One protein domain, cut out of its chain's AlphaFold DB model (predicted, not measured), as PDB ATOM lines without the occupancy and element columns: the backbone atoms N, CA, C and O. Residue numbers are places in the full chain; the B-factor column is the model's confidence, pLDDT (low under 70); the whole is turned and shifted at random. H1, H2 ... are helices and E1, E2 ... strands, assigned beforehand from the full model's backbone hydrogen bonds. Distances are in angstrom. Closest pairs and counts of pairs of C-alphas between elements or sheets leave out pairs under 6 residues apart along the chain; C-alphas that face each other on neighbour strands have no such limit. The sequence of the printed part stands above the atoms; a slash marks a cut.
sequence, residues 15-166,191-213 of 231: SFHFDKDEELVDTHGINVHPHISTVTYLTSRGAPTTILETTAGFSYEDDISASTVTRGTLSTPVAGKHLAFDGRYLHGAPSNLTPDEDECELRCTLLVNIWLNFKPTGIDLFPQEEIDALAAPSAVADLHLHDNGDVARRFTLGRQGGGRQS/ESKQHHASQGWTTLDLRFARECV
ATOM      1  N   SER A  15       8.433 -42.670  50.686       88.25
ATOM      2  CA  SER A  15       7.771 -42.476  51.974       88.25
ATOM      3  C   SER A  15       7.465 -40.998  52.182       88.25
ATOM      4  O   SER A  15       8.031 -40.126  51.520       88.25
ATOM      5  N   PHE A  16       6.535 -40.709  53.087       91.81
ATOM      6  CA  PHE A  16       6.279 -39.328  53.457       91.81
ATOM      7  C   PHE A  16       7.487 -38.752  54.194       91.81
ATOM      8  O   PHE A  16       8.008 -39.378  55.112       91.81
ATOM      9  N   HIS A  17       7.936 -37.575  53.780       92.38
ATOM     10  CA  HIS A  17       9.076 -36.885  54.368       92.38
ATOM     11  C   HIS A  17       8.961 -35.373  54.154       92.38
ATOM     12  O   HIS A  17       8.076 -34.884  53.444       92.38
ATOM     13  N   PHE A  18       9.854 -34.646  54.815       93.06
ATOM     14  CA  PHE A  18      10.108 -33.237  54.563       93.06
ATOM     15  C   PHE A  18      11.444 -33.122  53.840       93.06
ATOM     16  O   PHE A  18      12.419 -33.738  54.278       93.06
ATOM     17  N   ASP A  19      11.499 -32.317  52.784       94.00
ATOM     18  CA  ASP A  19      12.775 -31.927  52.191       94.00
ATOM     19  C   ASP A  19      13.519 -31.038  53.178       94.00
ATOM     20  O   ASP A  19      12.953 -30.063  53.673       94.00
ATOM     21  N   LYS A  20      14.776 -31.349  53.477       93.56
ATOM     22  CA  LYS A  20      15.547 -30.614  54.479       93.56
ATOM     23  C   LYS A  20      17.042 -30.652  54.195       93.56
ATOM     24  O   LYS A  20      17.510 -31.419  53.357       93.56
ATOM     25  N   ASP A  21      17.775 -29.786  54.880       94.56
ATOM     26  CA  ASP A  21      19.225 -29.889  55.000       94.56
ATOM     27  C   ASP A  21      19.550 -31.072  55.924       94.56
ATOM     28  O   ASP A  21      19.462 -30.954  57.146       94.56
ATOM     29  N   GLU A  22      19.840 -32.231  55.327       92.25
ATOM     30  CA  GLU A  22      20.098 -33.475  56.066       92.25
ATOM     31  C   GLU A  22      21.326 -33.352  56.981       92.25
ATOM     32  O   GLU A  22      21.277 -33.783  58.128       92.25
ATOM     33  N   GLU A  23      22.389 -32.677  56.532       93.31
ATOM     34  CA  GLU A  23      23.610 -32.507  57.327       93.31
ATOM     35  C   GLU A  23      23.338 -31.665  58.580       93.31
ATOM     36  O   GLU A  23      23.838 -31.968  59.663       93.31
ATOM     37  N   LEU A  24      22.518 -30.615  58.472       93.00
ATOM     38  CA  LEU A  24      22.169 -29.780  59.622       93.00
ATOM     39  C   LEU A  24      21.265 -30.515  60.625       93.00
ATOM     40  O   LEU A  24      21.397 -30.317  61.838       93.00
ATOM     41  N   VAL A  25      20.381 -31.387  60.139       91.19
ATOM     42  CA  VAL A  25      19.595 -32.282  60.997       91.19
ATOM     43  C   VAL A  25      20.514 -33.263  61.720       91.19
ATOM     44  O   VAL A  25      20.429 -33.371  62.941       91.19
ATOM     45  N   ASP A  26      21.429 -33.912  61.007       89.62
ATOM     46  CA  ASP A  26      22.315 -34.929  61.579       89.62
ATOM     47  C   ASP A  26      23.300 -34.343  62.601       89.62
ATOM     48  O   ASP A  26      23.593 -34.961  63.627       89.62
ATOM     49  N   THR A  27      23.803 -33.133  62.349       92.94
ATOM     50  CA  THR A  27      24.836 -32.507  63.191       92.94
ATOM     51  C   THR A  27      24.284 -31.642  64.319       92.94
ATOM     52  O   THR A  27      24.913 -31.549  65.375       92.94
ATOM     53  N   HIS A  28      23.130 -30.999  64.120       91.94
ATOM     54  CA  HIS A  28      22.577 -30.021  65.067       91.94
ATOM     55  C   HIS A  28      21.128 -30.306  65.477       91.94
ATOM     56  O   HIS A  28      20.621 -29.636  66.375       91.94
ATOM     57  N   GLY A  29      20.450 -31.269  64.846       90.56
ATOM     58  CA  GLY A  29      19.044 -31.562  65.118       90.56
ATOM     59  C   GLY A  29      18.104 -30.436  64.691       90.56
ATOM     60  O   GLY A  29      17.067 -30.249  65.320       90.56
ATOM     61  N   ILE A  30      18.456 -29.651  63.666       91.62
ATOM     62  CA  ILE A  30      17.664 -28.495  63.222       91.62
ATOM     63  C   ILE A  30      17.088 -28.748  61.833       91.62
ATOM     64  O   ILE A  30      17.815 -29.049  60.890       91.62
ATOM     65  N   ASN A  31      15.782 -28.531  61.692       91.06
ATOM     66  CA  ASN A  31      15.094 -28.561  60.411       91.06
ATOM     67  C   ASN A  31      15.221 -27.215  59.687       91.06
ATOM     68  O   ASN A  31      14.645 -26.206  60.103       91.06
ATOM     69  N   VAL A  32      15.910 -27.216  58.547       94.94
ATOM     70  CA  VAL A  32      15.857 -26.118  57.574       94.94
ATOM     71  C   VAL A  32      15.398 -26.689  56.241       94.94
ATOM     72  O   VAL A  32      15.933 -27.688  55.769       94.94
ATOM     73  N   HIS A  33      14.388 -26.055  55.651       95.50
ATOM     74  CA  HIS A  33      13.674 -26.539  54.473       95.50
ATOM     75  C   HIS A  33      13.882 -25.605  53.273       95.50
ATOM     76  O   HIS A  33      14.101 -24.400  53.467       95.50
ATOM     77  N   PRO A  34      13.761 -26.110  52.033       96.75
ATOM     78  CA  PRO A  34      13.716 -25.247  50.864       96.75
ATOM     79  C   PRO A  34      12.503 -24.317  50.917       96.75
ATOM     80  O   PRO A  34      11.481 -24.611  51.537       96.75
ATOM     81  N   HIS A  35      12.602 -23.181  50.226       96.50
ATOM     82  CA  HIS A  35      11.467 -22.265  50.097       96.50
ATOM     83  C   HIS A  35      10.427 -22.842  49.135       96.50
ATOM     84  O   HIS A  35       9.225 -22.721  49.364       96.50
ATOM     85  N   ILE A  36      10.902 -23.476  48.062       96.88
ATOM     86  CA  ILE A  36      10.062 -24.109  47.048       96.88
ATOM     87  C   ILE A  36      10.636 -25.491  46.754       96.88
ATOM     88  O   ILE A  36      11.811 -25.598  46.403       96.88
ATOM     89  N   SER A  37       9.799 -26.517  46.854       96.31
ATOM     90  CA  SER A  37      10.089 -27.848  46.319       96.31
ATOM     91  C   SER A  37       9.330 -28.046  45.015       96.31
ATOM     92  O   SER A  37       8.234 -27.503  44.830       96.31
ATOM     93  N   THR A  38       9.911 -28.812  44.091       95.88
ATOM     94  CA  THR A  38       9.299 -29.061  42.781       95.88
ATOM     95  C   THR A  38       9.288 -30.532  42.399       95.88
ATOM     96  O   THR A  38      10.145 -31.310  42.811       95.88
ATOM     97  N   VAL A  39       8.322 -30.907  41.563       95.12
ATOM     98  CA  VAL A  39       8.265 -32.207  40.891       95.12
ATOM     99  C   VAL A  39       7.938 -31.978  39.424       95.12
ATOM    100  O   VAL A  39       6.858 -31.498  39.090       95.12
ATOM    101  N   THR A  40       8.854 -32.368  38.545       94.06
ATOM    102  CA  THR A  40       8.620 -32.454  37.103       94.06
ATOM    103  C   THR A  40       8.502 -33.916  36.720       94.06
ATOM    104  O   THR A  40       9.438 -34.687  36.934       94.06
ATOM    105  N   TYR A  41       7.370 -34.319  36.159       91.06
ATOM    106  CA  TYR A  41       7.181 -35.687  35.688       91.06
ATOM    107  C   TYR A  41       7.810 -35.864  34.309       91.06
ATOM    108  O   TYR A  41       7.471 -35.154  33.366       91.06
ATOM    109  N   LEU A  42       8.709 -36.837  34.185       89.94
ATOM    110  CA  LEU A  42       9.318 -37.225  32.907       89.94
ATOM    111  C   LEU A  42       8.558 -38.387  32.245       89.94
ATOM    112  O   LEU A  42       8.757 -38.680  31.072       89.94
ATOM    113  N   THR A  43       7.656 -39.028  32.991       88.31
ATOM    114  CA  THR A  43       6.790 -40.128  32.550       88.31
ATOM    115  C   THR A  43       5.361 -39.907  33.048       88.31
ATOM    116  O   THR A  43       5.160 -39.354  34.128       88.31
ATOM    117  N   SER A  44       4.361 -40.412  32.322       88.06
ATOM    118  CA  SER A  44       2.939 -40.352  32.716       88.06
ATOM    119  C   SER A  44       2.472 -41.575  33.521       88.06
ATOM    120  O   SER A  44       1.316 -41.967  33.414       88.06
ATOM    121  N   ARG A  45       3.384 -42.234  34.247       87.69
ATOM    122  CA  ARG A  45       3.144 -43.522  34.912       87.69
ATOM    123  C   ARG A  45       3.534 -43.498  36.387       87.69
ATOM    124  O   ARG A  45       4.497 -42.821  36.762       87.69
ATOM    125  N   GLY A  46       2.818 -44.276  37.196       87.56
ATOM    126  CA  GLY A  46       3.149 -44.583  38.589       87.56
ATOM    127  C   GLY A  46       2.373 -43.776  39.635       87.56
ATOM    128  O   GLY A  46       1.412 -43.069  39.337       87.56
ATOM    129  N   ALA A  47       2.799 -43.882  40.897       89.25
ATOM    130  CA  ALA A  47       2.114 -43.249  42.024       89.25
ATOM    131  C   ALA A  47       2.021 -41.709  41.906       89.25
ATOM    132  O   ALA A  47       3.014 -41.047  41.561       89.25
ATOM    133  N   PRO A  48       0.871 -41.112  42.281       91.50
ATOM    134  CA  PRO A  48       0.738 -39.667  42.394       91.50
ATOM    135  C   PRO A  48       1.625 -39.110  43.506       91.50
ATOM    136  O   PRO A  48       1.796 -39.726  44.562       91.50
ATOM    137  N   THR A  49       2.141 -37.899  43.300       94.25
ATOM    138  CA  THR A  49       2.744 -37.136  44.398       94.25
ATOM    139  C   THR A  49       1.623 -36.638  45.304       94.25
ATOM    140  O   THR A  49       0.678 -36.002  44.841       94.25
ATOM    141  N   THR A  50       1.725 -36.946  46.592       94.12
ATOM    142  CA  THR A  50       0.811 -36.493  47.642       94.12
ATOM    143  C   THR A  50       1.509 -35.433  48.476       94.12
ATOM    144  O   THR A  50       2.592 -35.694  48.986       94.12
ATOM    145  N   ILE A  51       0.887 -34.267  48.630       95.19
ATOM    146  CA  ILE A  51       1.413 -33.127  49.390       95.19
ATOM    147  C   ILE A  51       0.392 -32.765  50.454       95.19
ATOM    148  O   ILE A  51      -0.802 -32.691  50.171       95.19
ATOM    149  N   LEU A  52       0.849 -32.548  51.676       94.06
ATOM    150  CA  LEU A  52       0.022 -32.235  52.829       94.06
ATOM    151  C   LEU A  52       0.496 -30.913  53.421       94.06
ATOM    152  O   LEU A  52       1.675 -30.760  53.724       94.06
ATOM    153  N   GLU A  53      -0.425 -29.962  53.600       93.12
ATOM    154  CA  GLU A  53      -0.121 -28.617  54.113       93.12
ATOM    155  C   GLU A  53       0.104 -28.658  55.636       93.12
ATOM    156  O   GLU A  53      -0.688 -28.149  56.428       93.12
ATOM    157  N   THR A  54       1.177 -29.332  56.044       91.12
ATOM    158  CA  THR A  54       1.677 -29.432  57.415       91.12
ATOM    159  C   THR A  54       3.187 -29.317  57.393       91.12
ATOM    160  O   THR A  54       3.821 -29.793  56.455       91.12
ATOM    161  N   THR A  55       3.754 -28.700  58.423       90.62
ATOM    162  CA  THR A  55       5.191 -28.431  58.522       90.62
ATOM    163  C   THR A  55       5.813 -29.205  59.676       90.62
ATOM    164  O   THR A  55       5.123 -29.534  60.645       90.62
ATOM    165  N   ALA A  56       7.113 -29.474  59.580       86.25
ATOM    166  CA  ALA A  56       7.900 -29.915  60.724       86.25
ATOM    167  C   ALA A  56       8.081 -28.770  61.740       86.25
ATOM    168  O   ALA A  56       7.868 -27.595  61.412       86.25
ATOM    169  N   GLY A  57       8.453 -29.118  62.974       85.62
ATOM    170  CA  GLY A  57       8.968 -28.149  63.940       85.62
ATOM    171  C   GLY A  57      10.391 -27.705  63.590       85.62
ATOM    172  O   GLY A  57      11.022 -28.262  62.690       85.62
ATOM    173  N   PHE A  58      10.886 -26.681  64.280       86.31
ATOM    174  CA  PHE A  58      12.232 -26.154  64.040       86.31
ATOM    175  C   PHE A  58      13.303 -27.122  64.549       86.31
ATOM    176  O   PHE A  58      14.287 -27.372  63.854       86.31
ATOM    177  N   SER A  59      13.097 -27.687  65.741       84.62
ATOM    178  CA  SER A  59      13.912 -28.797  66.221       84.62
ATOM    179  C   SER A  59      13.444 -30.083  65.553       84.62
ATOM    180  O   SER A  59      12.248 -30.306  65.369       84.62
ATOM    181  N   TYR A  60      14.379 -30.962  65.222       79.00
ATOM    182  CA  TYR A  60      14.067 -32.295  64.721       79.00
ATOM    183  C   TYR A  60      13.363 -33.161  65.774       79.00
ATOM    184  O   TYR A  60      12.601 -34.060  65.430       79.00
ATOM    185  N   GLU A  61      13.566 -32.851  67.057       78.62
ATOM    186  CA  GLU A  61      12.880 -33.506  68.175       78.62
ATOM    187  C   GLU A  61      11.463 -32.967  68.423       78.62
ATOM    188  O   GLU A  61      10.738 -33.521  69.252       78.62
ATOM    189  N   ASP A  62      11.057 -31.888  67.741       81.44
ATOM    190  CA  ASP A  62       9.731 -31.309  67.931       81.44
ATOM    191  C   ASP A  62       8.650 -32.322  67.540       81.44
ATOM    192  O   ASP A  62       8.579 -32.812  66.409       81.44
ATOM    193  N   ASP A  63       7.763 -32.612  68.488       74.44
ATOM    194  CA  ASP A  63       6.713 -33.594  68.287       74.44
ATOM    195  C   ASP A  63       5.628 -33.069  67.334       74.44
ATOM    196  O   ASP A  63       4.762 -32.270  67.699       74.44
ATOM    197  N   ILE A  64       5.637 -33.571  66.100       76.75
ATOM    198  CA  ILE A  64       4.603 -33.284  65.096       76.75
ATOM    199  C   ILE A  64       3.343 -34.148  65.268       76.75
ATOM    200  O   ILE A  64       2.381 -34.004  64.509       76.75
ATOM    201  N   SER A  65       3.316 -35.060  66.243       66.81
ATOM    202  CA  SER A  65       2.299 -36.107  66.396       66.81
ATOM    203  C   SER A  65       0.938 -35.652  66.948       66.81
ATOM    204  O   SER A  65       0.076 -36.469  67.282       66.81
ATOM    205  N   ALA A  66       0.716 -34.339  66.983       63.59
ATOM    206  CA  ALA A  66      -0.573 -33.706  67.252       63.59
ATOM    207  C   ALA A  66      -1.048 -32.794  66.102       63.59
ATOM    208  O   ALA A  66      -2.074 -32.119  66.226       63.59
ATOM    209  N   SER A  67      -0.329 -32.764  64.975       74.06
ATOM    210  CA  SER A  67      -0.675 -31.916  63.835       74.06
ATOM    211  C   SER A  67      -1.894 -32.459  63.090       74.06
ATOM    212  O   SER A  67      -1.919 -33.604  62.625       74.06
ATOM    213  N   THR A  68      -2.916 -31.610  62.955       83.12
ATOM    214  CA  THR A  68      -4.063 -31.866  62.080       83.12
ATOM    215  C   THR A  68      -3.837 -31.192  60.739       83.12
ATOM    216  O   THR A  68      -3.542 -30.001  60.657       83.12
ATOM    217  N   VAL A  69      -3.996 -31.962  59.671       86.94
ATOM    218  CA  VAL A  69      -3.845 -31.486  58.303       86.94
ATOM    219  C   VAL A  69      -5.236 -31.275  57.722       86.94
ATOM    220  O   VAL A  69      -6.050 -32.198  57.658       86.94
ATOM    221  N   THR A  70      -5.516 -30.044  57.296       86.12
ATOM    222  CA  THR A  70      -6.829 -29.652  56.746       86.12
ATOM    223  C   THR A  70      -6.845 -29.578  55.221       86.12
ATOM    224  O   THR A  70      -7.915 -29.532  54.605       86.12
ATOM    225  N   ARG A  71      -5.662 -29.593  54.595       89.75
ATOM    226  CA  ARG A  71      -5.490 -29.441  53.154       89.75
ATOM    227  C   ARG A  71      -4.349 -30.291  52.615       89.75
ATOM    228  O   ARG A  71      -3.363 -30.536  53.303       89.75
ATOM    229  N   GLY A  72      -4.480 -30.692  51.361       91.62
ATOM    230  CA  GLY A  72      -3.412 -31.339  50.618       91.62
ATOM    231  C   GLY A  72      -3.703 -31.366  49.127       91.62
ATOM    232  O   GLY A  72      -4.754 -30.905  48.685       91.62
ATOM    233  N   THR A  73      -2.794 -31.953  48.365       91.81
ATOM    234  CA  THR A  73      -2.893 -32.081  46.915       91.81
ATOM    235  C   THR A  73      -2.436 -33.473  46.494       91.81
ATOM    236  O   THR A  73      -1.442 -33.988  47.006       91.81
ATOM    237  N   LEU A  74      -3.155 -34.085  45.553       91.62
ATOM    238  CA  LEU A  74      -2.696 -35.256  44.806       91.62
ATOM    239  C   LEU A  74      -2.416 -34.840  43.370       91.62
ATOM    240  O   LEU A  74      -3.301 -34.294  42.717       91.62
ATOM    241  N   SER A  75      -1.223 -35.136  42.871       91.56
ATOM    242  CA  SER A  75      -0.827 -34.863  41.492       91.56
ATOM    243  C   SER A  75      -0.431 -36.166  40.806       91.56
ATOM    244  O   SER A  75       0.557 -36.796  41.178       91.56
ATOM    245  N   THR A  76      -1.234 -36.605  39.840       90.12
ATOM    246  CA  THR A  76      -0.979 -37.813  39.042       90.12
ATOM    247  C   THR A  76       0.126 -37.545  38.020       90.12
ATOM    248  O   THR A  76       0.115 -36.462  37.429       90.12
ATOM    249  N   PRO A  77       1.062 -38.477  37.769       90.00
ATOM    250  CA  PRO A  77       2.117 -38.262  36.787       90.00
ATOM    251  C   PRO A  77       1.562 -38.013  35.383       90.00
ATOM    252  O   PRO A  77       0.765 -38.792  34.868       90.00
ATOM    253  N   VAL A  78       2.019 -36.934  34.752       88.81
ATOM    254  CA  VAL A  78       1.792 -36.632  33.333       88.81
ATOM    255  C   VAL A  78       3.097 -36.078  32.799       88.81
ATOM    256  O   VAL A  78       3.580 -35.084  33.331       88.81
ATOM    257  N   ALA A  79       3.690 -36.713  31.791       87.62
ATOM    258  CA  ALA A  79       4.961 -36.279  31.221       87.62
ATOM    259  C   ALA A  79       4.918 -34.786  30.843       87.62
ATOM    260  O   ALA A  79       3.963 -34.316  30.227       87.62
ATOM    261  N   GLY A  80       5.934 -34.037  31.271       85.44
ATOM    262  CA  GLY A  80       6.022 -32.584  31.109       85.44
ATOM    263  C   GLY A  80       5.277 -31.772  32.174       85.44
ATOM    264  O   GLY A  80       5.540 -30.576  32.302       85.44
ATOM    265  N   LYS A  81       4.397 -32.379  32.987       88.50
ATOM    266  CA  LYS A  81       3.733 -31.664  34.083       88.50
ATOM    267  C   LYS A  81       4.746 -31.297  35.165       88.50
ATOM    268  O   LYS A  81       5.477 -32.151  35.670       88.50
ATOM    269  N   HIS A  82       4.715 -30.028  35.552       88.75
ATOM    270  CA  HIS A  82       5.519 -29.457  36.621       88.75
ATOM    271  C   HIS A  82       4.625 -29.020  37.779       88.75
ATOM    272  O   HIS A  82       3.562 -28.436  37.574       88.75
ATOM    273  N   LEU A  83       5.065 -29.287  39.001       90.69
ATOM    274  CA  LEU A  83       4.401 -28.864  40.221       90.69
ATOM    275  C   LEU A  83       5.423 -28.201  41.147       90.69
ATOM    276  O   LEU A  83       6.520 -28.722  41.320       90.69
ATOM    277  N   ALA A  84       5.034 -27.082  41.754       94.25
ATOM    278  CA  ALA A  84       5.810 -26.353  42.749       94.25
ATOM    279  C   ALA A  84       4.956 -26.127  44.003       94.25
ATOM    280  O   ALA A  84       3.762 -25.837  43.902       94.25
ATOM    281  N   PHE A  85       5.555 -26.275  45.179       95.19
ATOM    282  CA  PHE A  85       4.868 -26.156  46.464       95.19
ATOM    283  C   PHE A  85       5.815 -25.632  47.547       95.19
ATOM    284  O   PHE A  85       7.029 -25.589  47.352       95.19
ATOM    285  N   ASP A  86       5.252 -25.209  48.681       96.50
ATOM    286  CA  ASP A  86       6.029 -24.790  49.852       96.50
ATOM    287  C   ASP A  86       6.909 -25.953  50.323       96.50
ATOM    288  O   ASP A  86       6.399 -27.023  50.667       96.50
ATOM    289  N   GLY A  87       8.228 -25.750  50.332       95.69
ATOM    290  CA  GLY A  87       9.196 -26.812  50.624       95.69
ATOM    291  C   GLY A  87       9.126 -27.364  52.051       95.69
ATOM    292  O   GLY A  87       9.723 -28.396  52.349       95.69
ATOM    293  N   ARG A  88       8.355 -26.722  52.939       94.56
ATOM    294  CA  ARG A  88       8.099 -27.203  54.305       94.56
ATOM    295  C   ARG A  88       6.990 -28.250  54.379       94.56
ATOM    296  O   ARG A  88       6.752 -28.785  55.460       94.56
ATOM    297  N   TYR A  89       6.254 -28.492  53.295       95.56
ATOM    298  CA  TYR A  89       5.108 -29.398  53.312       95.56
ATOM    299  C   TYR A  89       5.527 -30.869  53.299       95.56
ATOM    300  O   TYR A  89       6.382 -31.289  52.518       95.56
ATOM    301  N   LEU A  90       4.866 -31.667  54.144       94.69
ATOM    302  CA  LEU A  90       5.018 -33.121  54.175       94.69
ATOM    303  C   LEU A  90       4.526 -33.716  52.854       94.69
ATOM    304  O   LEU A  90       3.387 -33.473  52.444       94.69
ATOM    305  N   HIS A  91       5.345 -34.528  52.197       95.44
ATOM    306  CA  HIS A  91       4.978 -35.085  50.901       95.44
ATOM    307  C   HIS A  91       5.606 -36.455  50.647       95.44
ATOM    308  O   HIS A  91       6.541 -36.867  51.325       95.44
ATOM    309  N   GLY A  92       5.055 -37.184  49.681       93.75
ATOM    310  CA  GLY A  92       5.523 -38.512  49.294       93.75
ATOM    311  C   GLY A  92       4.876 -38.996  47.998       93.75
ATOM    312  O   GLY A  92       3.999 -38.336  47.440       93.75
ATOM    313  N   ALA A  93       5.290 -40.166  47.520       92.25
ATOM    314  CA  ALA A  93       4.695 -40.833  46.359       92.25
ATOM    315  C   ALA A  93       4.353 -42.283  46.743       92.25
ATOM    316  O   ALA A  93       5.110 -43.207  46.428       92.25
ATOM    317  N   PRO A  94       3.258 -42.475  47.504       87.75
ATOM    318  CA  PRO A  94       2.904 -43.759  48.091       87.75
ATOM    319  C   PRO A  94       2.530 -44.803  47.025       87.75
ATOM    320  O   PRO A  94       1.558 -44.627  46.292       87.75
ATOM    321  N   SER A  95       3.273 -45.912  46.953       84.44
ATOM    322  CA  SER A  95       3.124 -46.933  45.896       84.44
ATOM    323  C   SER A  95       1.774 -47.655  45.902       84.44
ATOM    324  O   SER A  95       1.324 -48.115  44.858       84.44
ATOM    325  N   ASN A  96       1.075 -47.699  47.039       83.88
ATOM    326  CA  ASN A  96      -0.293 -48.225  47.125       83.88
ATOM    327  C   ASN A  96      -1.347 -47.316  46.460       83.88
ATOM    328  O   ASN A  96      -2.531 -47.643  46.481       83.88
ATOM    329  N   LEU A  97      -0.939 -46.155  45.935       85.00
ATOM    330  CA  LEU A  97      -1.775 -45.279  45.120       85.00
ATOM    331  C   LEU A  97      -1.436 -45.354  43.625       85.00
ATOM    332  O   LEU A  97      -2.026 -44.599  42.853       85.00
ATOM    333  N   THR A  98      -0.491 -46.209  43.224       85.44
ATOM    334  CA  THR A  98      -0.210 -46.497  41.814       85.44
ATOM    335  C   THR A  98      -1.440 -47.149  41.171       85.44
ATOM    336  O   THR A  98      -1.996 -48.069  41.771       85.44
ATOM    337  N   PRO A  99      -1.895 -46.687  39.992       80.44
ATOM    338  CA  PRO A  99      -2.917 -47.392  39.218       80.44
ATOM    339  C   PRO A  99      -2.471 -48.816  38.863       80.44
ATOM    340  O   PRO A  99      -1.295 -49.029  38.578       80.44
ATOM    341  N   ASP A 100      -3.398 -49.776  38.824       78.38
ATOM    342  CA  ASP A 100      -3.065 -51.181  38.538       78.38
ATOM    343  C   ASP A 100      -2.367 -51.349  37.174       78.38
ATOM    344  O   ASP A 100      -1.441 -52.149  37.038       78.38
ATOM    345  N   GLU A 101      -2.757 -50.553  36.171       77.31
ATOM    346  CA  GLU A 101      -2.119 -50.544  34.847       77.31
ATOM    347  C   GLU A 101      -0.653 -50.069  34.844       77.31
ATOM    348  O   GLU A 101       0.061 -50.307  33.872       77.31
ATOM    349  N   ASP A 102      -0.199 -49.431  35.926       78.00
ATOM    350  CA  ASP A 102       1.118 -48.808  36.051       78.00
ATOM    351  C   ASP A 102       2.044 -49.556  37.031       78.00
ATOM    352  O   ASP A 102       3.172 -49.119  37.260       78.00
ATOM    353  N   GLU A 103       1.609 -50.674  37.631       66.56
ATOM    354  CA  GLU A 103       2.342 -51.368  38.711       66.56
ATOM    355  C   GLU A 103       3.775 -51.811  38.341       66.56
ATOM    356  O   GLU A 103       4.589 -52.071  39.234       66.56
ATOM    357  N   CYS A 104       4.096 -51.901  37.048       68.56
ATOM    358  CA  CYS A 104       5.416 -52.288  36.533       68.56
ATOM    359  C   CYS A 104       6.109 -51.186  35.718       68.56
ATOM    360  O   CYS A 104       7.182 -51.421  35.163       68.56
ATOM    361  N   GLU A 105       5.512 -50.000  35.643       79.31
ATOM    362  CA  GLU A 105       6.016 -48.903  34.827       79.31
ATOM    363  C   GLU A 105       7.002 -48.025  35.603       79.31
ATOM    364  O   GLU A 105       6.897 -47.816  36.817       79.31
ATOM    365  N   LEU A 106       7.980 -47.473  34.885       84.12
ATOM    366  CA  LEU A 106       8.973 -46.586  35.479       84.12
ATOM    367  C   LEU A 106       8.364 -45.201  35.723       84.12
ATOM    368  O   LEU A 106       8.057 -44.471  34.782       84.12
ATOM    369  N   ARG A 107       8.271 -44.803  36.995       88.31
ATOM    370  CA  ARG A 107       7.982 -43.417  37.387       88.31
ATOM    371  C   ARG A 107       9.279 -42.615  37.445       88.31
ATOM    372  O   ARG A 107      10.037 -42.739  38.405       88.31
ATOM    373  N   CYS A 108       9.506 -41.752  36.462       90.31
ATOM    374  CA  CYS A 108      10.669 -40.874  36.407       90.31
ATOM    375  C   CYS A 108      10.278 -39.415  36.693       90.31
ATOM    376  O   CYS A 108       9.337 -38.879  36.100       90.31
ATOM    377  N   THR A 109      11.001 -38.767  37.607       91.69
ATOM    378  CA  THR A 109      10.766 -37.371  38.005       91.69
ATOM    379  C   THR A 109      12.074 -36.608  38.167       91.69
ATOM    380  O   THR A 109      13.023 -37.144  38.732       91.69
ATOM    381  N   LEU A 110      12.088 -35.342  37.750       92.81
ATOM    382  CA  LEU A 110      13.128 -34.367  38.079       92.81
ATOM    383  C   LEU A 110      12.626 -33.462  39.208       92.81
ATOM    384  O   LEU A 110      11.564 -32.850  39.081       92.81
ATOM    385  N   LEU A 111      13.382 -33.381  40.300       93.44
ATOM    386  CA  LEU A 111      13.068 -32.547  41.457       93.44
ATOM    387  C   LEU A 111      14.158 -31.491  41.620       93.44
ATOM    388  O   LEU A 111      15.348 -31.811  41.601       93.44
ATOM    389  N   VAL A 112      13.741 -30.240  41.783       92.88
ATOM    390  CA  VAL A 112      14.630 -29.103  42.031       92.88
ATOM    391  C   VAL A 112      14.090 -28.321  43.217       92.88
ATOM    392  O   VAL A 112      12.973 -27.806  43.170       92.88
ATOM    393  N   ASN A 113      14.901 -28.210  44.262       95.19
ATOM    394  CA  ASN A 113      14.562 -27.451  45.457       95.19
ATOM    395  C   ASN A 113      15.235 -26.080  45.408       95.19
ATOM    396  O   ASN A 113      16.435 -25.974  45.150       95.19
ATOM    397  N   ILE A 114      14.454 -25.029  45.650       95.19
ATOM    398  CA  ILE A 114      14.895 -23.638  45.584       95.19
ATOM    399  C   ILE A 114      15.085 -23.121  47.005       95.19
ATOM    400  O   ILE A 114      14.143 -23.035  47.799       95.19
ATOM    401  N   TRP A 115      16.320 -22.737  47.303       95.44
ATOM    402  CA  TRP A 115      16.730 -22.190  48.587       95.44
ATOM    403  C   TRP A 115      17.063 -20.712  48.408       95.44
ATOM    404  O   TRP A 115      17.923 -20.356  47.606       95.44
ATOM    405  N   LEU A 116      16.358 -19.839  49.125       94.06
ATOM    406  CA  LEU A 116      16.624 -18.404  49.113       94.06
ATOM    407  C   LEU A 116      17.454 -18.043  50.340       94.06
ATOM    408  O   LEU A 116      17.126 -18.451  51.451       94.06
ATOM    409  N   ASN A 117      18.519 -17.265  50.139       92.62
ATOM    410  CA  ASN A 117      19.404 -16.776  51.206       92.62
ATOM    411  C   ASN A 117      20.026 -17.875  52.092       92.62
ATOM    412  O   ASN A 117      20.495 -17.591  53.190       92.62
ATOM    413  N   PHE A 118      20.038 -19.122  51.619       92.88
ATOM    414  CA  PHE A 118      20.594 -20.267  52.322       92.88
ATOM    415  C   PHE A 118      21.157 -21.255  51.304       92.88
ATOM    416  O   PHE A 118      20.533 -21.507  50.273       92.88
ATOM    417  N   LYS A 119      22.330 -21.813  51.595       92.06
ATOM    418  CA  LYS A 119      22.911 -22.926  50.846       92.06
ATOM    419  C   LYS A 119      22.877 -24.146  51.769       92.06
ATOM    420  O   LYS A 119      23.476 -24.046  52.837       92.06
ATOM    421  N   PRO A 120      22.244 -25.263  51.369       93.06
ATOM    422  CA  PRO A 120      22.305 -26.497  52.140       93.06
ATOM    423  C   PRO A 120      23.739 -26.936  52.427       93.06
ATOM    424  O   PRO A 120      24.632 -26.826  51.576       93.06
ATOM    425  N   THR A 121      23.934 -27.430  53.637       93.94
ATOM    426  CA  THR A 121      25.199 -27.927  54.162       93.94
ATOM    427  C   THR A 121      25.495 -29.305  53.570       93.94
ATOM    428  O   THR A 121      24.595 -30.011  53.124       93.94
ATOM    429  N   GLY A 122      26.773 -29.674  53.473       88.88
ATOM    430  CA  GLY A 122      27.168 -30.980  52.929       88.88
ATOM    431  C   GLY A 122      26.927 -31.154  51.421       88.88
ATOM    432  O   GLY A 122      27.046 -32.268  50.918       88.88
ATOM    433  N   ILE A 123      26.603 -30.078  50.685       87.62
ATOM    434  CA  ILE A 123      26.391 -30.126  49.231       87.62
ATOM    435  C   ILE A 123      27.464 -29.328  48.477       87.62
ATOM    436  O   ILE A 123      27.640 -28.112  48.663       87.62
ATOM    437  N   ASP A 124      28.138 -30.021  47.562       86.81
ATOM    438  CA  ASP A 124      29.067 -29.430  46.607       86.81
ATOM    439  C   ASP A 124      28.340 -28.825  45.406       86.81
ATOM    440  O   ASP A 124      27.239 -29.231  45.024       86.81
ATOM    441  N   LEU A 125      28.968 -27.819  44.799       86.69
ATOM    442  CA  LEU A 125      28.470 -27.278  43.543       86.69
ATOM    443  C   LEU A 125      28.572 -28.344  42.454       86.69
ATOM    444  O   LEU A 125      29.536 -29.107  42.400       86.69
ATOM    445  N   PHE A 126      27.578 -28.363  41.571       84.94
ATOM    446  CA  PHE A 126      27.642 -29.208  40.391       84.94
ATOM    447  C   PHE A 126      28.847 -28.779  39.528       84.94
ATOM    448  O   PHE A 126      29.022 -27.571  39.331       84.94
ATOM    449  N   PRO A 127      29.700 -29.710  39.058       89.62
ATOM    450  CA  PRO A 127      30.910 -29.360  38.317       89.62
ATOM    451  C   PRO A 127      30.603 -28.504  37.084       89.62
ATOM    452  O   PRO A 127      29.681 -28.809  36.328       89.62
ATOM    453  N   GLN A 128      31.390 -27.448  36.856       87.75
ATOM    454  CA  GLN A 128      31.152 -26.510  35.750       87.75
ATOM    455  C   GLN A 128      31.204 -27.201  34.379       87.75
ATOM    456  O   GLN A 128      30.391 -26.913  33.512       87.75
ATOM    457  N   GLU A 129      32.112 -28.159  34.213       88.81
ATOM    458  CA  GLU A 129      32.251 -28.962  32.995       88.81
ATOM    459  C   GLU A 129      30.975 -29.749  32.639       88.81
ATOM    460  O   GLU A 129      30.607 -29.833  31.468       88.81
ATOM    461  N   GLU A 130      30.240 -30.238  33.640       87.62
ATOM    462  CA  GLU A 130      28.955 -30.915  33.441       87.62
ATOM    463  C   GLU A 130      27.835 -29.916  33.106       87.62
ATOM    464  O   GLU A 130      26.955 -30.211  32.298       87.62
ATOM    465  N   ILE A 131      27.868 -28.703  33.675       84.81
ATOM    466  CA  ILE A 131      26.944 -27.613  33.301       84.81
ATOM    467  C   ILE A 131      27.137 -27.247  31.827       84.81
ATOM    468  O   ILE A 131      26.161 -27.122  31.087       84.81
ATOM    469  N   ASP A 132      28.386 -27.104  31.396       84.31
ATOM    470  CA  ASP A 132      28.722 -26.746  30.021       84.31
ATOM    471  C   ASP A 132      28.302 -27.860  29.044       84.31
ATOM    472  O   ASP A 132      27.789 -27.575  27.958       84.31
ATOM    473  N   ALA A 133      28.430 -29.129  29.450       82.50
ATOM    474  CA  ALA A 133      27.943 -30.280  28.690       82.50
ATOM    475  C   ALA A 133      26.407 -30.320  28.582       82.50
ATOM    476  O   ALA A 133      25.877 -30.652  27.520       82.50
ATOM    477  N   LEU A 134      25.685 -29.937  29.643       75.44
ATOM    478  CA  LEU A 134      24.222 -29.793  29.626       75.44
ATOM    479  C   LEU A 134      23.756 -28.618  28.751       75.44
ATOM    480  O   LEU A 134      22.668 -28.677  28.181       75.44
ATOM    481  N   ALA A 135      24.562 -27.557  28.655       65.69
ATOM    482  CA  ALA A 135      24.277 -26.365  27.856       65.69
ATOM    483  C   ALA A 135      24.604 -26.531  26.360       65.69
ATOM    484  O   ALA A 135      24.232 -25.675  25.551       65.69
ATOM    485  N   ALA A 136      25.286 -27.616  25.971       57.06
ATOM    486  CA  ALA A 136      25.480 -27.950  24.567       57.06
ATOM    487  C   ALA A 136      24.108 -28.135  23.890       57.06
ATOM    488  O   ALA A 136      23.210 -28.724  24.495       57.06
ATOM    489  N   PRO A 137      23.912 -27.660  22.644       52.78
ATOM    490  CA  PRO A 137      22.630 -27.746  21.956       52.78
ATOM    491  C   PRO A 137      22.362 -29.194  21.527       52.78
ATOM    492  O   PRO A 137      22.441 -29.546  20.353       52.78
ATOM    493  N   SER A 138      22.030 -30.058  22.483       53.06
ATOM    494  CA  SER A 138      21.130 -31.166  22.211       53.06
ATOM    495  C   SER A 138      19.837 -30.520  21.749       53.06
ATOM    496  O   SER A 138      19.382 -29.566  22.382       53.06
ATOM    497  N   ALA A 139      19.300 -30.963  20.611       50.91
ATOM    498  CA  ALA A 139      18.003 -30.525  20.130       50.91
ATOM    499  C   ALA A 139      17.036 -30.578  21.314       50.91
ATOM    500  O   ALA A 139      16.655 -31.662  21.757       50.91
ATOM    501  N   VAL A 140      16.717 -29.407  21.872       49.47
ATOM    502  CA  VAL A 140      15.664 -29.264  22.858       49.47
ATOM    503  C   VAL A 140      14.429 -29.581  22.040       49.47
ATOM    504  O   VAL A 140      13.893 -28.714  21.360       49.47
ATOM    505  N   ALA A 141      14.072 -30.867  21.976       47.75
ATOM    506  CA  ALA A 141      12.739 -31.274  21.594       47.75
ATOM    507  C   ALA A 141      11.860 -30.419  22.484       47.75
ATOM    508  O   ALA A 141      12.007 -30.527  23.703       47.75
ATOM    509  N   ASP A 142      11.132 -29.484  21.867       44.25
ATOM    510  CA  ASP A 142      10.403 -28.427  22.543       44.25
ATOM    511  C   ASP A 142       9.797 -29.012  23.811       44.25
ATOM    512  O   ASP A 142       8.852 -29.807  23.754       44.25
ATOM    513  N   LEU A 143      10.405 -28.702  24.965       44.16
ATOM    514  CA  LEU A 143       9.814 -29.038  26.241       44.16
ATOM    515  C   LEU A 143       8.661 -28.057  26.341       44.16
ATOM    516  O   LEU A 143       8.776 -26.980  26.924       44.16
ATOM    517  N   HIS A 144       7.570 -28.399  25.666       42.97
ATOM    518  CA  HIS A 144       6.302 -27.758  25.838       42.97
ATOM    519  C   HIS A 144       5.958 -28.031  27.292       42.97
ATOM    520  O   HIS A 144       5.466 -29.100  27.653       42.97
ATOM    521  N   LEU A 145       6.294 -27.063  28.147       41.56
ATOM    522  CA  LEU A 145       5.616 -26.879  29.409       41.56
ATOM    523  C   LEU A 145       4.161 -26.711  29.011       41.56
ATOM    524  O   LEU A 145       3.717 -25.628  28.633       41.56
ATOM    525  N   HIS A 146       3.452 -27.832  28.972       41.22
ATOM    526  CA  HIS A 146       2.024 -27.809  28.861       41.22
ATOM    527  C   HIS A 146       1.570 -27.112  30.135       41.22
ATOM    528  O   HIS A 146       1.539 -27.712  31.212       41.22
ATOM    529  N   ASP A 147       1.238 -25.828  30.013       44.59
ATOM    530  CA  ASP A 147       0.196 -25.266  30.847       44.59
ATOM    531  C   ASP A 147      -1.038 -26.097  30.515       44.59
ATOM    532  O   ASP A 147      -1.784 -25.814  29.579       44.59
ATOM    533  N   ASN A 148      -1.188 -27.224  31.212       44.69
ATOM    534  CA  ASN A 148      -2.290 -28.152  31.004       44.69
ATOM    535  C   ASN A 148      -3.628 -27.503  31.381       44.69
ATOM    536  O   ASN A 148      -4.632 -28.210  31.437       44.69
ATOM    537  N   GLY A 149      -3.652 -26.193  31.691       43.38
ATOM    538  CA  GLY A 149      -4.780 -25.531  32.313       43.38
ATOM    539  C   GLY A 149      -5.266 -26.407  33.450       43.38
ATOM    540  O   GLY A 149      -6.455 -26.699  33.495       43.38
ATOM    541  N   ASP A 150      -4.330 -26.954  34.241       52.72
ATOM    542  CA  ASP A 150      -4.560 -28.073  35.151       52.72
ATOM    543  C   ASP A 150      -5.427 -27.535  36.291       52.72
ATOM    544  O   ASP A 150      -4.959 -27.094  37.341       52.72
ATOM    545  N   VAL A 151      -6.727 -27.436  36.020       53.88
ATOM    546  CA  VAL A 151      -7.702 -26.881  36.940       53.88
ATOM    547  C   VAL A 151      -7.841 -27.934  38.025       53.88
ATOM    548  O   VAL A 151      -8.503 -28.953  37.846       53.88
ATOM    549  N   ALA A 152      -7.170 -27.716  39.152       60.44
ATOM    550  CA  ALA A 152      -7.262 -28.620  40.282       60.44
ATOM    551  C   ALA A 152      -8.735 -28.801  40.665       60.44
ATOM    552  O   ALA A 152      -9.461 -27.838  40.953       60.44
ATOM    553  N   ARG A 153      -9.211 -30.050  40.662       71.31
ATOM    554  CA  ARG A 153     -10.581 -30.318  41.090       71.31
ATOM    555  C   ARG A 153     -10.612 -30.359  42.606       71.31
ATOM    556  O   ARG A 153      -9.967 -31.196  43.235       71.31
ATOM    557  N   ARG A 154     -11.409 -29.471  43.197       73.94
ATOM    558  CA  ARG A 154     -11.621 -29.453  44.644       73.94
ATOM    559  C   ARG A 154     -12.392 -30.693  45.082       73.94
ATOM    560  O   ARG A 154     -13.535 -30.896  44.675       73.94
ATOM    561  N   PHE A 155     -11.782 -31.465  45.967       70.38
ATOM    562  CA  PHE A 155     -12.343 -32.653  46.588       70.38
ATOM    563  C   PHE A 155     -12.480 -32.406  48.093       70.38
ATOM    564  O   PHE A 155     -11.496 -32.170  48.789       70.38
ATOM    565  N   THR A 156     -13.712 -32.405  48.603       72.31
ATOM    566  CA  THR A 156     -13.978 -32.178  50.034       72.31
ATOM    567  C   THR A 156     -14.362 -33.490  50.700       72.31
ATOM    568  O   THR A 156     -15.420 -34.043  50.407       72.31
ATOM    569  N   LEU A 157     -13.519 -33.975  51.608       69.25
ATOM    570  CA  LEU A 157     -13.750 -35.205  52.359       69.25
ATOM    571  C   LEU A 157     -14.578 -34.933  53.615       69.25
ATOM    572  O   LEU A 157     -14.313 -33.967  54.323       69.25
ATOM    573  N   GLY A 158     -15.553 -35.802  53.901       56.72
ATOM    574  CA  GLY A 158     -16.334 -35.792  55.148       56.72
ATOM    575  C   GLY A 158     -17.721 -35.136  55.082       56.72
ATOM    576  O   GLY A 158     -18.520 -35.332  55.990       56.72
ATOM    577  N   ARG A 159     -18.087 -34.437  53.996       56.34
ATOM    578  CA  ARG A 159     -19.396 -33.763  53.917       56.34
ATOM    579  C   ARG A 159     -20.540 -34.757  53.650       56.34
ATOM    580  O   ARG A 159     -20.743 -35.199  52.521       56.34
ATOM    581  N   GLN A 160     -21.330 -35.075  54.678       43.34
ATOM    582  CA  GLN A 160     -22.632 -35.737  54.523       43.34
ATOM    583  C   GLN A 160     -23.646 -34.754  53.914       43.34
ATOM    584  O   GLN A 160     -24.287 -33.989  54.625       43.34
ATOM    585  N   GLY A 161     -23.784 -34.735  52.591       39.62
ATOM    586  CA  GLY A 161     -24.846 -33.965  51.937       39.62
ATOM    587  C   GLY A 161     -24.505 -33.579  50.508       39.62
ATOM    588  O   GLY A 161     -23.937 -32.515  50.281       39.62
ATOM    589  N   GLY A 162     -24.874 -34.447  49.561       38.47
ATOM    590  CA  GLY A 162     -24.751 -34.210  48.117       38.47
ATOM    591  C   GLY A 162     -23.720 -35.109  47.430       38.47
ATOM    592  O   GLY A 162     -22.695 -34.623  46.972       38.47
ATOM    593  N   GLY A 163     -24.005 -36.415  47.355       46.47
ATOM    594  CA  GLY A 163     -23.161 -37.421  46.694       46.47
ATOM    595  C   GLY A 163     -22.096 -38.010  47.625       46.47
ATOM    596  O   GLY A 163     -21.160 -37.332  48.031       46.47
ATOM    597  N   ARG A 164     -22.233 -39.290  47.981       49.75
ATOM    598  CA  ARG A 164     -21.261 -40.017  48.810       49.75
ATOM    599  C   ARG A 164     -19.999 -40.279  47.982       49.75
ATOM    600  O   ARG A 164     -19.896 -41.326  47.357       49.75
ATOM    601  N   GLN A 165     -19.058 -39.338  47.943       60.38
ATOM    602  CA  GLN A 165     -17.727 -39.629  47.410       60.38
ATOM    603  C   GLN A 165     -17.001 -40.534  48.413       60.38
ATOM    604  O   GLN A 165     -16.834 -40.174  49.581       60.38
ATOM    605  N   SER A 166     -16.673 -41.754  47.986       71.56
ATOM    606  CA  SER A 166     -16.029 -42.753  48.836       71.56
ATOM    607  C   SER A 166     -14.556 -42.400  49.047       71.56
ATOM    608  O   SER A 166     -13.843 -42.022  48.118       71.56
ATOM    609  N   GLU A 191     -11.560 -45.951  42.566       68.81
ATOM    610  CA  GLU A 191     -12.678 -45.697  41.646       68.81
ATOM    611  C   GLU A 191     -12.924 -44.197  41.424       68.81
ATOM    612  O   GLU A 191     -13.070 -43.743  40.290       68.81
ATOM    613  N   SER A 192     -12.921 -43.396  42.499       69.56
ATOM    614  CA  SER A 192     -13.068 -41.939  42.385       69.56
ATOM    615  C   SER A 192     -11.897 -41.331  41.613       69.56
ATOM    616  O   SER A 192     -12.100 -40.458  40.772       69.56
ATOM    617  N   LYS A 193     -10.670 -41.809  41.854       69.19
ATOM    618  CA  LYS A 193      -9.466 -41.351  41.144       69.19
ATOM    619  C   LYS A 193      -9.509 -41.707  39.658       69.19
ATOM    620  O   LYS A 193      -9.280 -40.824  38.841       69.19
ATOM    621  N   GLN A 194      -9.857 -42.945  39.311       70.88
ATOM    622  CA  GLN A 194     -10.015 -43.404  37.926       70.88
ATOM    623  C   GLN A 194     -11.109 -42.615  37.205       70.88
ATOM    624  O   GLN A 194     -10.909 -42.151  36.082       70.88
ATOM    625  N   HIS A 195     -12.242 -42.369  37.871       72.12
ATOM    626  CA  HIS A 195     -13.282 -41.504  37.331       72.12
ATOM    627  C   HIS A 195     -12.748 -40.089  37.063       72.12
ATOM    628  O   HIS A 195     -12.972 -39.552  35.984       72.12
ATOM    629  N   HIS A 196     -11.997 -39.486  37.985       71.12
ATOM    630  CA  HIS A 196     -11.401 -38.166  37.764       71.12
ATOM    631  C   HIS A 196     -10.378 -38.154  36.619       71.12
ATOM    632  O   HIS A 196     -10.445 -37.268  35.768       71.12
ATOM    633  N   ALA A 197      -9.510 -39.161  36.539       71.19
ATOM    634  CA  ALA A 197      -8.560 -39.306  35.440       71.19
ATOM    635  C   ALA A 197      -9.274 -39.431  34.081       71.19
ATOM    636  O   ALA A 197      -8.900 -38.750  33.132       71.19
ATOM    637  N   SER A 198     -10.374 -40.196  34.002       71.69
ATOM    638  CA  SER A 198     -11.194 -40.324  32.779       71.69
ATOM    639  C   SER A 198     -11.813 -39.002  32.304       71.69
ATOM    640  O   SER A 198     -12.209 -38.875  31.150       71.69
ATOM    641  N   GLN A 199     -11.910 -38.018  33.198       73.56
ATOM    642  CA  GLN A 199     -12.423 -36.679  32.913       73.56
ATOM    643  C   GLN A 199     -11.289 -35.669  32.657       73.56
ATOM    644  O   GLN A 199     -11.550 -34.469  32.610       73.56
ATOM    645  N   GLY A 200     -10.041 -36.135  32.528       74.12
ATOM    646  CA  GLY A 200      -8.864 -35.311  32.256       74.12
ATOM    647  C   GLY A 200      -8.263 -34.609  33.476       74.12
ATOM    648  O   GLY A 200      -7.322 -33.840  33.319       74.12
ATOM    649  N   TRP A 201      -8.765 -34.853  34.693       79.38
ATOM    650  CA  TRP A 201      -8.225 -34.215  35.897       79.38
ATOM    651  C   TRP A 201      -6.948 -34.916  36.343       79.38
ATOM    652  O   TRP A 201      -6.975 -36.096  36.698       79.38
ATOM    653  N   THR A 202      -5.843 -34.176  36.391       81.94
ATOM    654  CA  THR A 202      -4.537 -34.732  36.778       81.94
ATOM    655  C   THR A 202      -4.075 -34.256  38.156       81.94
ATOM    656  O   THR A 202      -3.132 -34.819  38.718       81.94
ATOM    657  N   THR A 203      -4.774 -33.269  38.725       87.00
ATOM    658  CA  THR A 203      -4.513 -32.700  40.048       87.00
ATOM    659  C   THR A 203      -5.813 -32.593  40.860       87.00
ATOM    660  O   THR A 203      -6.834 -32.095  40.376       87.00
ATOM    661  N   LEU A 204      -5.786 -33.070  42.108       86.94
ATOM    662  CA  LEU A 204      -6.901 -33.004  43.057       86.94
ATOM    663  C   LEU A 204      -6.511 -32.180  44.285       86.94
ATOM    664  O   LEU A 204      -5.563 -32.525  44.990       86.94
ATOM    665  N   ASP A 205      -7.305 -31.155  44.580       86.75
ATOM    666  CA  ASP A 205      -7.185 -30.347  45.793       86.75
ATOM    667  C   ASP A 205      -7.990 -30.986  46.923       86.75
ATOM    668  O   ASP A 205      -9.224 -30.941  46.926       86.75
ATOM    669  N   LEU A 206      -7.306 -31.546  47.913       86.44
ATOM    670  CA  LEU A 206      -7.916 -32.175  49.076       86.44
ATOM    671  C   LEU A 206      -8.276 -31.124  50.132       86.44
ATOM    672  O   LEU A 206      -7.443 -30.331  50.577       86.44
ATOM    673  N   ARG A 207      -9.536 -31.139  50.567       85.50
ATOM    674  CA  ARG A 207     -10.045 -30.376  51.711       85.50
ATOM    675  C   ARG A 207     -10.637 -31.346  52.719       85.50
ATOM    676  O   ARG A 207     -11.636 -32.004  52.435       85.50
ATOM    677  N   PHE A 208     -10.024 -31.425  53.887       82.69
ATOM    678  CA  PHE A 208     -10.438 -32.325  54.951       82.69
ATOM    679  C   PHE A 208     -11.437 -31.616  55.874       82.69
ATOM    680  O   PHE A 208     -11.119 -30.574  56.451       82.69
ATOM    681  N   ALA A 209     -12.659 -32.145  55.998       76.44
ATOM    682  CA  ALA A 209     -13.605 -31.667  57.006       76.44
ATOM    683  C   ALA A 209     -13.127 -32.030  58.423       76.44
ATOM    684  O   ALA A 209     -12.280 -32.905  58.599       76.44
ATOM    685  N   ARG A 210     -13.680 -31.366  59.447       69.19
ATOM    686  CA  ARG A 210     -13.224 -31.490  60.848       69.19
ATOM    687  C   ARG A 210     -13.282 -32.931  61.369       69.19
ATOM    688  O   ARG A 210     -12.441 -33.335  62.159       69.19
ATOM    689  N   GLU A 211     -14.253 -33.697  60.896       67.56
ATOM    690  CA  GLU A 211     -14.487 -35.107  61.206       67.56
ATOM    691  C   GLU A 211     -13.652 -36.095  60.362       67.56
ATOM    692  O   GLU A 211     -13.671 -37.296  60.623       67.56
ATOM    693  N   CYS A 212     -12.920 -35.612  59.354       67.56
ATOM    694  CA  CYS A 212     -12.165 -36.417  58.391       67.56
ATOM    695  C   CYS A 212     -10.793 -35.784  58.102       67.56
ATOM    696  O   CYS A 212     -10.432 -35.563  56.948       67.56
ATOM    697  N   VAL A 213     -10.053 -35.447  59.163       77.25
ATOM    698  CA  VAL A 213      -8.724 -34.823  59.076       77.25
ATOM    699  C   VAL A 213      -7.626 -35.847  58.821       77.25
ATOM    700  O   VAL A 213      -7.661 -36.961  59.347       77.25
TER     701      VAL A 213
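What this domain is: This is residues 15 to 166 and 191 to 213 of the 231 residues of the protein "Hypothetical protein" of Pycnococcus provasolii (UniProt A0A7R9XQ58). Little here is regular: a twisted mixed sheet, E6 E3 E4 E8 E7, and the antiparallel pair E2 E5 stand amid long loops, and residues 124 to 142, with H2, stick out. Of 175 printed residues, 61 lie in three named helices and eight named strands, a mixed class. It is only just compact, close to loose: radius of gyration of the C-alphas 18.6 A, spans 59 by 46 by 29 A.

Where its parts are: Find C-alpha 15 at (7.771, -42.476, 51.974), where E1, residues 15-17, begins; then read H1, 22-28, E2, 36-41, 16.5 A long, E3, 49-52, E4, 71-75, E5, 82-86, E6, 90-93, H2, 128-135, E7, 153-157, H3, 191-198, and E8, 203-208, to C-alpha 208 at (-10.438, -32.325, 54.951).

How they stand to each other: Look in hairpin E3 and E4 for N 51 and O 73 within hydrogen-bond range, 2.9 A. H3 only grazes the five-strand sheet. Every helix O i to N i+4 pair is within range.

The domain as a whole: C-alphas 166 and 191 are 8.5 A apart across the cut. E6 to H2 is a long link. The pLDDT is under 70 in residues 135 to 152, among others.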